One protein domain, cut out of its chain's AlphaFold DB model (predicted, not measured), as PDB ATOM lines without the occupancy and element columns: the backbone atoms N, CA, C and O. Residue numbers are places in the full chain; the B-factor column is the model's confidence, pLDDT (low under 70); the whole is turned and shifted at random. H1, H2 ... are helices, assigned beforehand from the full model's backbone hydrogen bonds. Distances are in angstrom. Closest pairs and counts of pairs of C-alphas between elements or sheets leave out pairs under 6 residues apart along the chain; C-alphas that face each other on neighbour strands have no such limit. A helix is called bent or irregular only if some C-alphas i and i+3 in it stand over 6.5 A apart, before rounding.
ATOM      1  N   ALA A  98     167.903 133.978 152.735       90.56
ATOM      2  CA  ALA A  98     167.027 134.487 151.682       90.56
ATOM      3  C   ALA A  98     167.580 134.187 150.276       90.56
ATOM      4  O   ALA A  98     166.824 133.869 149.360       90.56
ATOM      5  N   GLU A  99     168.901 134.240 150.100       91.56
ATOM      6  CA  GLU A  99     169.563 133.917 148.835       91.56
ATOM      7  C   GLU A  99     169.407 132.433 148.491       91.56
ATOM      8  O   GLU A  99     169.071 132.092 147.356       91.56
ATOM      9  N   GLY A 100     169.591 131.549 149.478       93.12
ATOM     10  CA  GLY A 100     169.448 130.107 149.288       93.12
ATOM     11  C   GLY A 100     168.012 129.711 148.943       93.12
ATOM     12  O   GLY A 100     167.794 128.882 148.059       93.12
ATOM     13  N   GLU A 101     167.032 130.339 149.590       93.25
ATOM     14  CA  GLU A 101     165.616 130.172 149.260       93.25
ATOM     15  C   GLU A 101     165.308 130.669 147.840       93.25
ATOM     16  O   GLU A 101     164.706 129.946 147.039       93.25
ATOM     17  N   ALA A 102     165.781 131.868 147.486       88.44
ATOM     18  CA  ALA A 102     165.561 132.458 146.170       88.44
ATOM     19  C   ALA A 102     166.066 131.550 145.037       88.44
ATOM     20  O   ALA A 102     165.397 131.411 144.008       88.44
ATOM     21  N   GLU A 103     167.202 130.872 145.218       91.12
ATOM     22  CA  GLU A 103     167.699 129.888 144.253       91.12
ATOM     23  C   GLU A 103     166.743 128.703 144.054       91.12
ATOM     24  O   GLU A 103     166.557 128.240 142.920       91.12
ATOM     25  N   GLN A 104     166.119 128.201 145.122       92.50
ATOM     26  CA  GLN A 104     165.151 127.106 145.020       92.50
ATOM     27  C   GLN A 104     163.858 127.564 144.355       92.50
ATOM     28  O   GLN A 104     163.381 126.902 143.428       92.50
ATOM     29  N   VAL A 105     163.346 128.739 144.730       88.12
ATOM     30  CA  VAL A 105     162.180 129.355 144.084       88.12
ATOM     31  C   VAL A 105     162.422 129.511 142.579       88.12
ATOM     32  O   VAL A 105     161.564 129.163 141.769       88.12
ATOM     33  N   GLN A 106     163.623 129.919 142.160       86.94
ATOM     34  CA  GLN A 106     163.975 130.008 140.739       86.94
ATOM     35  C   GLN A 106     163.937 128.650 140.022       86.94
ATOM     36  O   GLN A 106     163.523 128.579 138.862       86.94
ATOM     37  N   LYS A 107     164.333 127.548 140.675       89.56
ATOM     38  CA  LYS A 107     164.216 126.193 140.099       89.56
ATOM     39  C   LYS A 107     162.756 125.765 139.941       89.56
ATOM     40  O   LYS A 107     162.420 125.114 138.948       89.56
ATOM     41  N   ILE A 108     161.895 126.144 140.886       88.44
ATOM     42  CA  ILE A 108     160.449 125.894 140.832       88.44
ATOM     43  C   ILE A 108     159.827 126.685 139.673       88.44
ATOM     44  O   ILE A 108     159.238 126.087 138.769       88.44
ATOM     45  N   VAL A 109     160.077 127.996 139.612       85.56
ATOM     46  CA  VAL A 109     159.614 128.887 138.532       85.56
ATOM     47  C   VAL A 109     160.059 128.386 137.158       85.56
ATOM     48  O   VAL A 109     159.274 128.355 136.211       85.56
ATOM     49  N   LYS A 110     161.307 127.925 137.017       85.50
ATOM     50  CA  LYS A 110     161.785 127.347 135.750       85.50
ATOM     51  C   LYS A 110     160.999 126.100 135.344       85.50
ATOM     52  O   LYS A 110     160.730 125.915 134.159       85.50
ATOM     53  N   SER A 111     160.592 125.265 136.299       87.38
ATOM     54  CA  SER A 111     159.884 124.020 135.990       87.38
ATOM     55  C   SER A 111     158.422 124.164 135.594       87.38
ATOM     56  O   SER A 111     157.884 123.245 134.984       87.38
ATOM     57  N   LEU A 112     157.803 125.319 135.847       83.19
ATOM     58  CA  LEU A 112     156.480 125.649 135.307       83.19
ATOM     59  C   LEU A 112     156.472 125.724 133.771       83.19
ATOM     60  O   LEU A 112     155.414 125.625 133.138       83.19
ATOM     61  N   GLY A 113     157.641 125.951 133.159       87.75
ATOM     62  CA  GLY A 113     157.760 126.258 131.741       87.75
ATOM     63  C   GLY A 113     157.025 127.548 131.363       87.75
ATOM     64  O   GLY A 113     156.523 128.295 132.202       87.75
ATOM     65  N   ILE A 114     156.951 127.841 130.067       88.62
ATOM     66  CA  ILE A 114     156.346 129.090 129.569       88.62
ATOM     67  C   ILE A 114     154.834 129.128 129.855       88.62
ATOM     68  O   ILE A 114     154.306 130.143 130.304       88.62
ATOM     69  N   SER A 115     154.136 128.012 129.624       86.25
ATOM     70  CA  SER A 115     152.677 127.925 129.782       86.25
ATOM     71  C   SER A 115     152.232 128.044 131.244       86.25
ATOM     72  O   SER A 115     151.252 128.735 131.528       86.25
ATOM     73  N   GLY A 116     152.961 127.411 132.172       86.19
ATOM     74  CA  GLY A 116     152.690 127.528 133.603       86.19
ATOM     75  C   GLY A 116     152.985 128.935 134.113       86.19
ATOM     76  O   GLY A 116     152.116 129.557 134.719       86.19
ATOM     77  N   ASN A 117     154.154 129.483 133.767       89.25
ATOM     78  CA  ASN A 117     154.561 130.821 134.201       89.25
ATOM     79  C   ASN A 117     153.599 131.920 133.735       89.25
ATOM     80  O   ASN A 117     153.288 132.821 134.510       89.25
ATOM     81  N   LYS A 118     153.058 131.807 132.514       90.38
ATOM     82  CA  LYS A 118     152.034 132.724 131.992       90.38
ATOM     83  C   LYS A 118     150.804 132.841 132.893       90.38
ATOM     84  O   LYS A 118     150.177 133.895 132.916       90.38
ATOM     85  N   LYS A 119     150.418 131.753 133.559       86.62
ATOM     86  CA  LYS A 119     149.214 131.703 134.396       86.62
ATOM     87  C   LYS A 119     149.533 131.996 135.858       86.62
ATOM     88  O   LYS A 119     148.770 132.693 136.505       86.62
ATOM     89  N   PHE A 120     150.643 131.456 136.358       86.56
ATOM     90  CA  PHE A 120     150.953 131.449 137.784       86.56
ATOM     91  C   PHE A 120     151.633 132.730 138.259       86.56
ATOM     92  O   PHE A 120     151.276 133.266 139.300       86.56
ATOM     93  N   LEU A 121     152.591 133.260 137.495       90.56
ATOM     94  CA  LEU A 121     153.374 134.381 137.998       90.56
ATOM     95  C   LEU A 121     152.543 135.670 138.186       90.56
ATOM     96  O   LEU A 121     152.772 136.329 139.197       90.56
ATOM     97  N   PRO A 122     151.570 136.024 137.310       91.81
ATOM     98  CA  PRO A 122     150.656 137.149 137.555       91.81
ATOM     99  C   PRO A 122     149.887 137.063 138.875       91.81
ATOM    100  O   PRO A 122     149.811 138.065 139.579       91.81
ATOM    101  N   LEU A 123     149.415 135.865 139.245       89.06
ATOM    102  CA  LEU A 123     148.768 135.612 140.538       89.06
ATOM    103  C   LEU A 123     149.724 135.877 141.706       89.06
ATOM    104  O   LEU A 123     149.363 136.591 142.633       89.06
ATOM    105  N   ILE A 124     150.957 135.356 141.643       88.62
ATOM    106  CA  ILE A 124     151.965 135.601 142.691       88.62
ATOM    107  C   ILE A 124     152.256 137.096 142.823       88.62
ATOM    108  O   ILE A 124     152.331 137.616 143.928       88.62
ATOM    109  N   TYR A 125     152.464 137.791 141.706       92.50
ATOM    110  CA  TYR A 125     152.801 139.213 141.733       92.50
ATOM    111  C   TYR A 125     151.693 140.044 142.373       92.50
ATOM    112  O   TYR A 125     151.997 140.919 143.178       92.50
ATOM    113  N   GLU A 126     150.434 139.759 142.038       91.19
ATOM    114  CA  GLU A 126     149.287 140.405 142.668       91.19
ATOM    115  C   GLU A 126     149.218 140.085 144.165       91.19
ATOM    116  O   GLU A 126     149.164 141.009 144.968       91.19
ATOM    117  N   ALA A 127     149.365 138.818 144.558       89.12
ATOM    118  CA  ALA A 127     149.385 138.436 145.970       89.12
ATOM    119  C   ALA A 127     150.516 139.129 146.758       89.12
ATOM    120  O   ALA A 127     150.301 139.604 147.872       89.12
ATOM    121  N   ILE A 128     151.718 139.252 146.179       90.56
ATOM    122  CA  ILE A 128     152.826 140.009 146.789       90.56
ATOM    123  C   ILE A 128     152.473 141.493 146.884       90.56
ATOM    124  O   ILE A 128     152.826 142.138 147.869       90.56
ATOM    125  N   GLN A 129     151.826 142.049 145.863       92.75
ATOM    126  CA  GLN A 129     151.422 143.447 145.864       92.75
ATOM    127  C   GLN A 129     150.404 143.728 146.975       92.75
ATOM    128  O   GLN A 129     150.552 144.736 147.665       92.75
ATOM    129  N   ASP A 130     149.443 142.831 147.178       89.56
ATOM    130  CA  ASP A 130     148.403 142.965 148.198       89.56
ATOM    131  C   ASP A 130     148.967 142.778 149.614       89.56
ATOM    132  O   ASP A 130     148.688 143.575 150.508       89.56
ATOM    133  N   TRP A 131     149.823 141.775 149.821       85.94
ATOM    134  CA  TRP A 131     150.389 141.473 151.139       85.94
ATOM    135  C   TRP A 131     151.561 142.390 151.530       85.94
ATOM    136  O   TRP A 131     151.673 142.815 152.679       85.94
ATOM    137  N   ASN A 132     152.467 142.680 150.597       89.38
ATOM    138  CA  ASN A 132     153.783 143.267 150.889       89.38
ATOM    139  C   ASN A 132     154.078 144.533 150.062       89.38
ATOM    140  O   ASN A 132     155.197 145.057 150.060       89.38
ATOM    141  N   GLY A 133     153.070 145.037 149.351       93.12
ATOM    142  CA  GLY A 133     153.124 146.287 148.613       93.12
ATOM    143  C   GLY A 133     153.817 146.203 147.251       93.12
ATOM    144  O   GLY A 133     154.612 145.314 146.928       93.12
ATOM    145  N   SER A 134     153.544 147.221 146.435       93.81
ATOM    146  CA  SER A 134     153.980 147.302 145.037       93.81
ATOM    147  C   SER A 134     155.497 147.254 144.844       93.81
ATOM    148  O   SER A 134     155.967 146.740 143.832       93.81
ATOM    149  N   GLU A 135     156.288 147.768 145.788       94.81
ATOM    150  CA  GLU A 135     157.752 147.764 145.664       94.81
ATOM    151  C   GLU A 135     158.336 146.350 145.754       94.81
ATOM    152  O   GLU A 135     159.230 145.992 144.983       94.81
ATOM    153  N   LYS A 136     157.782 145.495 146.622       91.62
ATOM    154  CA  LYS A 136     158.206 144.093 146.732       91.62
ATOM    155  C   LYS A 136     157.750 143.276 145.530       91.62
ATOM    156  O   LYS A 136     158.534 142.482 145.011       91.62
ATOM    157  N   ALA A 137     156.551 143.543 145.015       92.75
ATOM    158  CA  ALA A 137     156.071 142.924 143.784       92.75
ATOM    159  C   ALA A 137     156.981 143.271 142.590       92.75
ATOM    160  O   ALA A 137     157.405 142.387 141.838       92.75
ATOM    161  N   LYS A 138     157.379 144.545 142.447       93.56
ATOM    162  CA  LYS A 138     158.346 144.981 141.422       93.56
ATOM    163  C   LYS A 138     159.701 144.294 141.577       93.56
ATOM    164  O   LYS A 138     160.254 143.845 140.573       93.56
ATOM    165  N   ALA A 139     160.219 144.183 142.802       91.31
ATOM    166  CA  ALA A 139     161.477 143.488 143.072       91.31
ATOM    167  C   ALA A 139     161.404 141.999 142.687       91.31
ATOM    168  O   ALA A 139     162.306 141.495 142.016       91.31
ATOM    169  N   PHE A 140     160.300 141.319 143.013       90.50
ATOM    170  CA  PHE A 140     160.039 139.947 142.569       90.50
ATOM    171  C   PHE A 140     160.017 139.843 141.040       90.50
ATOM    172  O   PHE A 140     160.734 139.035 140.455       90.50
ATOM    173  N   ARG A 141     159.269 140.711 140.352       91.81
ATOM    174  CA  ARG A 141     159.252 140.720 138.882       91.81
ATOM    175  C   ARG A 141     160.644 140.966 138.295       91.81
ATOM    176  O   ARG A 141     160.983 140.382 137.265       91.81
ATOM    177  N   ALA A 142     161.451 141.825 138.917       91.88
ATOM    178  CA  ALA A 142     162.805 142.118 138.466       91.88
ATOM    179  C   ALA A 142     163.749 140.911 138.593       91.88
ATOM    180  O   ALA A 142     164.642 140.786 137.750       91.88
ATOM    181  N   SER A 143     163.524 140.019 139.565       88.06
ATOM    182  CA  SER A 143     164.326 138.804 139.786       88.06
ATOM    183  C   SER A 143     163.992 137.653 138.829       88.06
ATOM    184  O   SER A 143     164.744 136.680 138.738       88.06
ATOM    185  N   LEU A 144     162.885 137.740 138.083       89.19
ATOM    186  CA  LEU A 144     162.519 136.721 137.100       89.19
ATOM    187  C   LEU A 144     163.539 136.654 135.941       89.19
ATOM    188  O   LEU A 144     164.104 137.680 135.544       89.19
ATOM    189  N   PRO A 145     163.731 135.476 135.315       86.19
ATOM    190  CA  PRO A 145     164.628 135.337 134.171       86.19
ATOM    191  C   PRO A 145     164.277 136.303 133.020       86.19
ATOM    192  O   PRO A 145     163.091 136.515 132.745       86.19
ATOM    193  N   PRO A 146     165.259 136.857 132.278       89.94
ATOM    194  CA  PRO A 146     164.994 137.860 131.243       89.94
ATOM    195  C   PRO A 146     163.936 137.467 130.193       89.94
ATOM    196  O   PRO A 146     163.055 138.292 129.943       89.94
ATOM    197  N   PRO A 147     163.917 136.232 129.643       89.12
ATOM    198  CA  PRO A 147     162.872 135.827 128.699       89.12
ATOM    199  C   PRO A 147     161.468 135.831 129.321       89.12
ATOM    200  O   PRO A 147     160.501 136.224 128.674       89.12
ATOM    201  N   VAL A 148     161.355 135.446 130.596       90.12
ATOM    202  CA  VAL A 148     160.089 135.435 131.345       90.12
ATOM    203  C   VAL A 148     159.597 136.866 131.573       90.12
ATOM    204  O   VAL A 148     158.432 137.157 131.317       90.12
ATOM    205  N   ARG A 149     160.488 137.785 131.974       90.69
ATOM    206  CA  ARG A 149     160.154 139.213 132.145       90.69
ATOM    207  C   ARG A 149     159.675 139.855 130.850       90.69
ATOM    208  O   ARG A 149     158.725 140.636 130.873       90.69
ATOM    209  N   PHE A 150     160.320 139.525 129.732       92.50
ATOM    210  CA  PHE A 150     159.914 140.013 128.419       92.50
ATOM    211  C   PHE A 150     158.507 139.520 128.056       92.50
ATOM    212  O   PHE A 150     157.629 140.330 127.774       92.50
ATOM    213  N   LEU A 151     158.256 138.210 128.145       92.12
ATOM    214  CA  LEU A 151     156.945 137.629 127.831       92.12
ATOM    215  C   LEU A 151     155.830 138.149 128.747       92.12
ATOM    216  O   LEU A 151     154.709 138.387 128.282       92.12
ATOM    217  N   TRP A 152     156.152 138.382 130.022       91.31
ATOM    218  CA  TRP A 152     155.249 139.050 130.949       91.31
ATOM    219  C   TRP A 152     154.811 140.407 130.418       91.31
ATOM    220  O   TRP A 152     153.615 140.662 130.282       91.31
ATOM    221  N   TRP A 153     155.792 141.266 130.122       88.38
ATOM    222  CA  TRP A 153     155.569 142.639 129.681       88.38
ATOM    223  C   TRP A 153     154.775 142.706 128.374       88.38
ATOM    224  O   TRP A 153     153.873 143.533 128.255       88.38
ATOM    225  N   VAL A 154     155.068 141.818 127.421       90.62
ATOM    226  CA  VAL A 154     154.392 141.813 126.117       90.62
ATOM    227  C   VAL A 154     152.905 141.482 126.251       90.62
ATOM    228  O   VAL A 154     152.083 142.115 125.586       90.62
ATOM    229  N   ASN A 155     152.533 140.481 127.062       90.75
ATOM    230  CA  ASN A 155     151.154 139.981 127.025       90.75
ATOM    231  C   ASN A 155     150.615 139.377 128.326       90.75
ATOM    232  O   ASN A 155     149.407 139.431 128.543       90.75
ATOM    233  N   TRP A 156     151.431 138.753 129.180       92.62
ATOM    234  CA  TRP A 156     150.850 137.938 130.259       92.62
ATOM    235  C   TRP A 156     150.099 138.765 131.293       92.62
ATOM    236  O   TRP A 156     149.006 138.365 131.675       92.62
ATOM    237  N   ASP A 157     150.619 139.935 131.651       88.81
ATOM    238  CA  ASP A 157     149.965 140.865 132.577       88.81
ATOM    239  C   ASP A 157     148.572 141.282 132.084       88.81
ATOM    240  O   ASP A 157     147.555 141.122 132.753       88.81
ATOM    241  N   ARG A 158     148.517 141.731 130.826       90.31
ATOM    242  CA  ARG A 158     147.283 142.186 130.176       90.31
ATOM    243  C   ARG A 158     146.278 141.048 130.040       90.31
ATOM    244  O   ARG A 158     145.087 141.238 130.274       90.31
ATOM    245  N   ALA A 159     146.753 139.861 129.664       89.50
ATOM    246  CA  ALA A 159     145.920 138.673 129.559       89.50
ATOM    247  C   ALA A 159     145.394 138.219 130.930       89.50
ATOM    248  O   ALA A 159     144.245 137.792 131.027       89.50
ATOM    249  N   TYR A 160     146.205 138.320 131.982       90.19
ATOM    250  CA  TYR A 160     145.794 138.008 133.343       90.19
ATOM    251  C   TYR A 160     144.663 138.929 133.804       90.19
ATOM    252  O   TYR A 160     143.583 138.443 134.144       90.19
ATOM    253  N   VAL A 161     144.862 140.245 133.701       87.94
ATOM    254  CA  VAL A 161     143.847 141.240 134.076       87.94
ATOM    255  C   VAL A 161     142.553 141.022 133.292       87.94
ATOM    256  O   VAL A 161     141.474 140.989 133.878       87.94
ATOM    257  N   LYS A 162     142.647 140.808 131.973       87.62
ATOM    258  CA  LYS A 162     141.469 140.647 131.114       87.62
ATOM    259  C   LYS A 162     140.703 139.346 131.365       87.62
ATOM    260  O   LYS A 162     139.480 139.376 131.427       87.62
ATOM    261  N   TYR A 163     141.398 138.211 131.443       85.31
ATOM    262  CA  TYR A 163     140.752 136.893 131.384       85.31
ATOM    263  C   TYR A 163     140.639 136.183 132.732       85.31
ATOM    264  O   TYR A 163     139.764 135.338 132.877       85.31
ATOM    265  N   HIS A 164     141.508 136.486 133.699       82.69
ATOM    266  CA  HIS A 164     141.473 135.846 135.018       82.69
ATOM    267  C   HIS A 164     140.834 136.785 136.034       82.69
ATOM    268  O   HIS A 164     139.739 136.505 136.515       82.69
ATOM    269  N   LYS A 165     141.456 137.943 136.287       83.38
ATOM    270  CA  LYS A 165     140.914 138.921 137.237       83.38
ATOM    271  C   LYS A 165     139.559 139.457 136.778       83.38
ATOM    272  O   LYS A 165     138.622 139.500 137.564       83.38
ATOM    273  N   GLY A 166     139.423 139.778 135.491       82.50
ATOM    274  CA  GLY A 166     138.152 140.201 134.901       82.50
ATOM    275  C   GLY A 166     137.031 139.174 135.079       82.50
ATOM    276  O   GLY A 166     135.912 139.557 135.403       82.50
ATOM    277  N   LEU A 167     137.334 137.878 134.943       82.56
ATOM    278  CA  LEU A 167     136.354 136.821 135.193       82.56
ATOM    279  C   LEU A 167     135.974 136.767 136.674       82.56
ATOM    280  O   LEU A 167     134.787 136.751 136.980       82.56
ATOM    281  N   LEU A 168     136.953 136.792 137.586       80.12
ATOM    282  CA  LEU A 168     136.697 136.804 139.030       80.12
ATOM    283  C   LEU A 168     135.811 137.985 139.441       80.12
ATOM    284  O   LEU A 168     134.838 137.777 140.157       80.12
ATOM    285  N   ILE A 169     136.075 139.186 138.916       80.94
ATOM    286  CA  ILE A 169     135.229 140.373 139.127       80.94
ATOM    287  C   ILE A 169     133.792 140.116 138.662       80.94
ATOM    288  O   ILE A 169     132.853 140.538 139.328       80.94
ATOM    289  N   GLN A 170     133.600 139.437 137.528       79.31
ATOM    290  CA  GLN A 170     132.266 139.157 136.991       79.31
ATOM    291  C   GLN A 170     131.489 138.145 137.836       79.31
ATOM    292  O   GLN A 170     130.294 138.332 138.049       79.31
ATOM    293  N   VAL A 171     132.140 137.075 138.306       78.50
ATOM    294  CA  VAL A 171     131.461 136.019 139.080       78.50
ATOM    295  C   VAL A 171     131.374 136.309 140.578       78.50
ATOM    296  O   VAL A 171     130.471 135.804 141.240       78.50
ATOM    297  N   ARG A 172     132.300 137.102 141.126       75.56
ATOM    298  CA  ARG A 172     132.392 137.463 142.547       75.56
ATOM    299  C   ARG A 172     132.861 138.919 142.703       75.56
ATOM    300  O   ARG A 172     134.001 139.160 143.105       75.56
ATOM    301  N   PRO A 173     131.997 139.909 142.410       72.69
ATOM    302  CA  PRO A 173     132.348 141.327 142.540       72.69
ATOM    303  C   PRO A 173     132.720 141.731 143.978       72.69
ATOM    304  O   PRO A 173     133.387 142.738 144.196       72.69
ATOM    305  N   ASP A 174     132.263 140.953 144.959       78.62
ATOM    306  CA  ASP A 174     132.493 141.110 146.392       78.62
ATOM    307  C   ASP A 174     133.869 140.617 146.861       78.62
ATOM    308  O   ASP A 174     134.339 141.066 147.900       78.62
ATOM    309  N   ALA A 175     134.520 139.725 146.108       62.00
ATOM    310  CA  ALA A 175     135.726 139.018 146.546       62.00
ATOM    311  C   ALA A 175     137.041 139.807 146.381       62.00
ATOM    312  O   ALA A 175     138.107 139.256 146.629       62.00
ATOM    313  N   LEU A 176     136.984 141.064 145.930       56.97
ATOM    314  CA  LEU A 176     138.160 141.905 145.643       56.97
ATOM    315  C   LEU A 176     138.164 143.226 146.435       56.97
ATOM    316  O   LEU A 176     138.767 144.206 145.994       56.97
ATOM    317  N   LYS A 177     137.447 143.265 147.561       50.00
ATOM    318  CA  LYS A 177     137.515 144.350 148.552       50.00
ATOM    319  C   LYS A 177     138.523 144.008 149.637       50.00
ATOM    320  O   LYS A 177     139.147 144.969 150.129       50.00
TER     321      LYS A 177
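Overview. This is residues 98 to 177 of the 177 residues of the protein "Hypothetical protein" of Aplanochytrium stocchinoi (UniProt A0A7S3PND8). What shape do these coordinates make? A long bent helix folds back on itself: its arm H2a lies in the middle with its arm H2b beside it, and the bent helix H3 passes across H2a. H1 at one side and the far part of H3b at the other make the long axis, and residues 169 to 175 stick out. How is it made up and how large is it? The printed part has 80 residues with three named helices, H1, H2 and H3 in chain order, and no named strand; its class is all helix, with no residue in a named strand. It is compact, with a radius of gyration of the C-alphas of 13.4 A, yet elongated in outline, spanning 39 by 25 by 18 A.

Arrangement. What does the longest helix do? By its hydrogen bonds H2, residues 113 to 143, was assigned as one helix, but it is bent: C-alphas 131 and 134 are 9.2 A apart, between arms H2a, residues 113 to 131, and H2b, residues 134 to 143. H2a has a kink of 36 degrees near residue 120; its residues 125 to 129 alone touch H2b, closest at the C-alphas of Gln 129 and Ala 137, 5.1 A, at a shallow tilt of 27 degrees, opposite ways. Where is the last helix? H3, residues 146 to 171, was also assigned as one helix by its hydrogen bonds but is bent, with C-alphas 154 and 157 at 7.9 A between arms H3a, residues 146 to 154, and H3b, residues 157 to 171, which stand at a steep tilt of 56 degrees. Each arm only just touches H2a, with 3 pairs of C-alphas within 8 A: H3a about perpendicular at 75 degrees, against residues 114 to 118 alone, closest at the C-alphas of Lys 118 and Trp 152, 7.2 A; H3b, with residues 157 to 160 alone, at a steep tilt of 66 degrees, the same way, against residues 119 to 122 alone, closest at the C-alphas of Pro 122 and Asp 157, 6.3 A. The helix packing is mostly crossed, that is, mostly not at shallow tilts, but only just: 1 of 3 touching pairs is at a shallow tilt. Where is the first helix? H1, residues 98 to 111, is close to H2a but not clearly touching, with the C-alphas of Val 109 and Asn 117 the closest, 6.9 A, and is apart from H2b, H3a and H3b. How are the backbones? Every O i to N i+4 pair is within hydrogen-bond range in H1, H2b and H3a; in H2a 12 of 15 are, and in H3b 8 of 11.

Along the chain. How long are the parts? H2a is 25.7 A from first to last C-alpha, H1 and H3b 20.2 A each, H2b 14.4 A and H3a 12.4 A. Where are the anchor points? C-alpha 98, where H1 begins, is at (167.027, 134.487, 151.682), and C-alpha 171, where H3b ends, is at (131.461, 136.019, 139.080).

Size, cuts and confidence. How far does it reach? The two C-alphas farthest apart are those of Gly 100 and Gln 170, 40.2 A. Is it continuous, and where is confidence low? The printed part has no cut, and the links H1 to H2 and H2 to H3 are tight. The mean pLDDT of the printed part is 87.1, and residues 175 to 177, at the chain's end, are under 70.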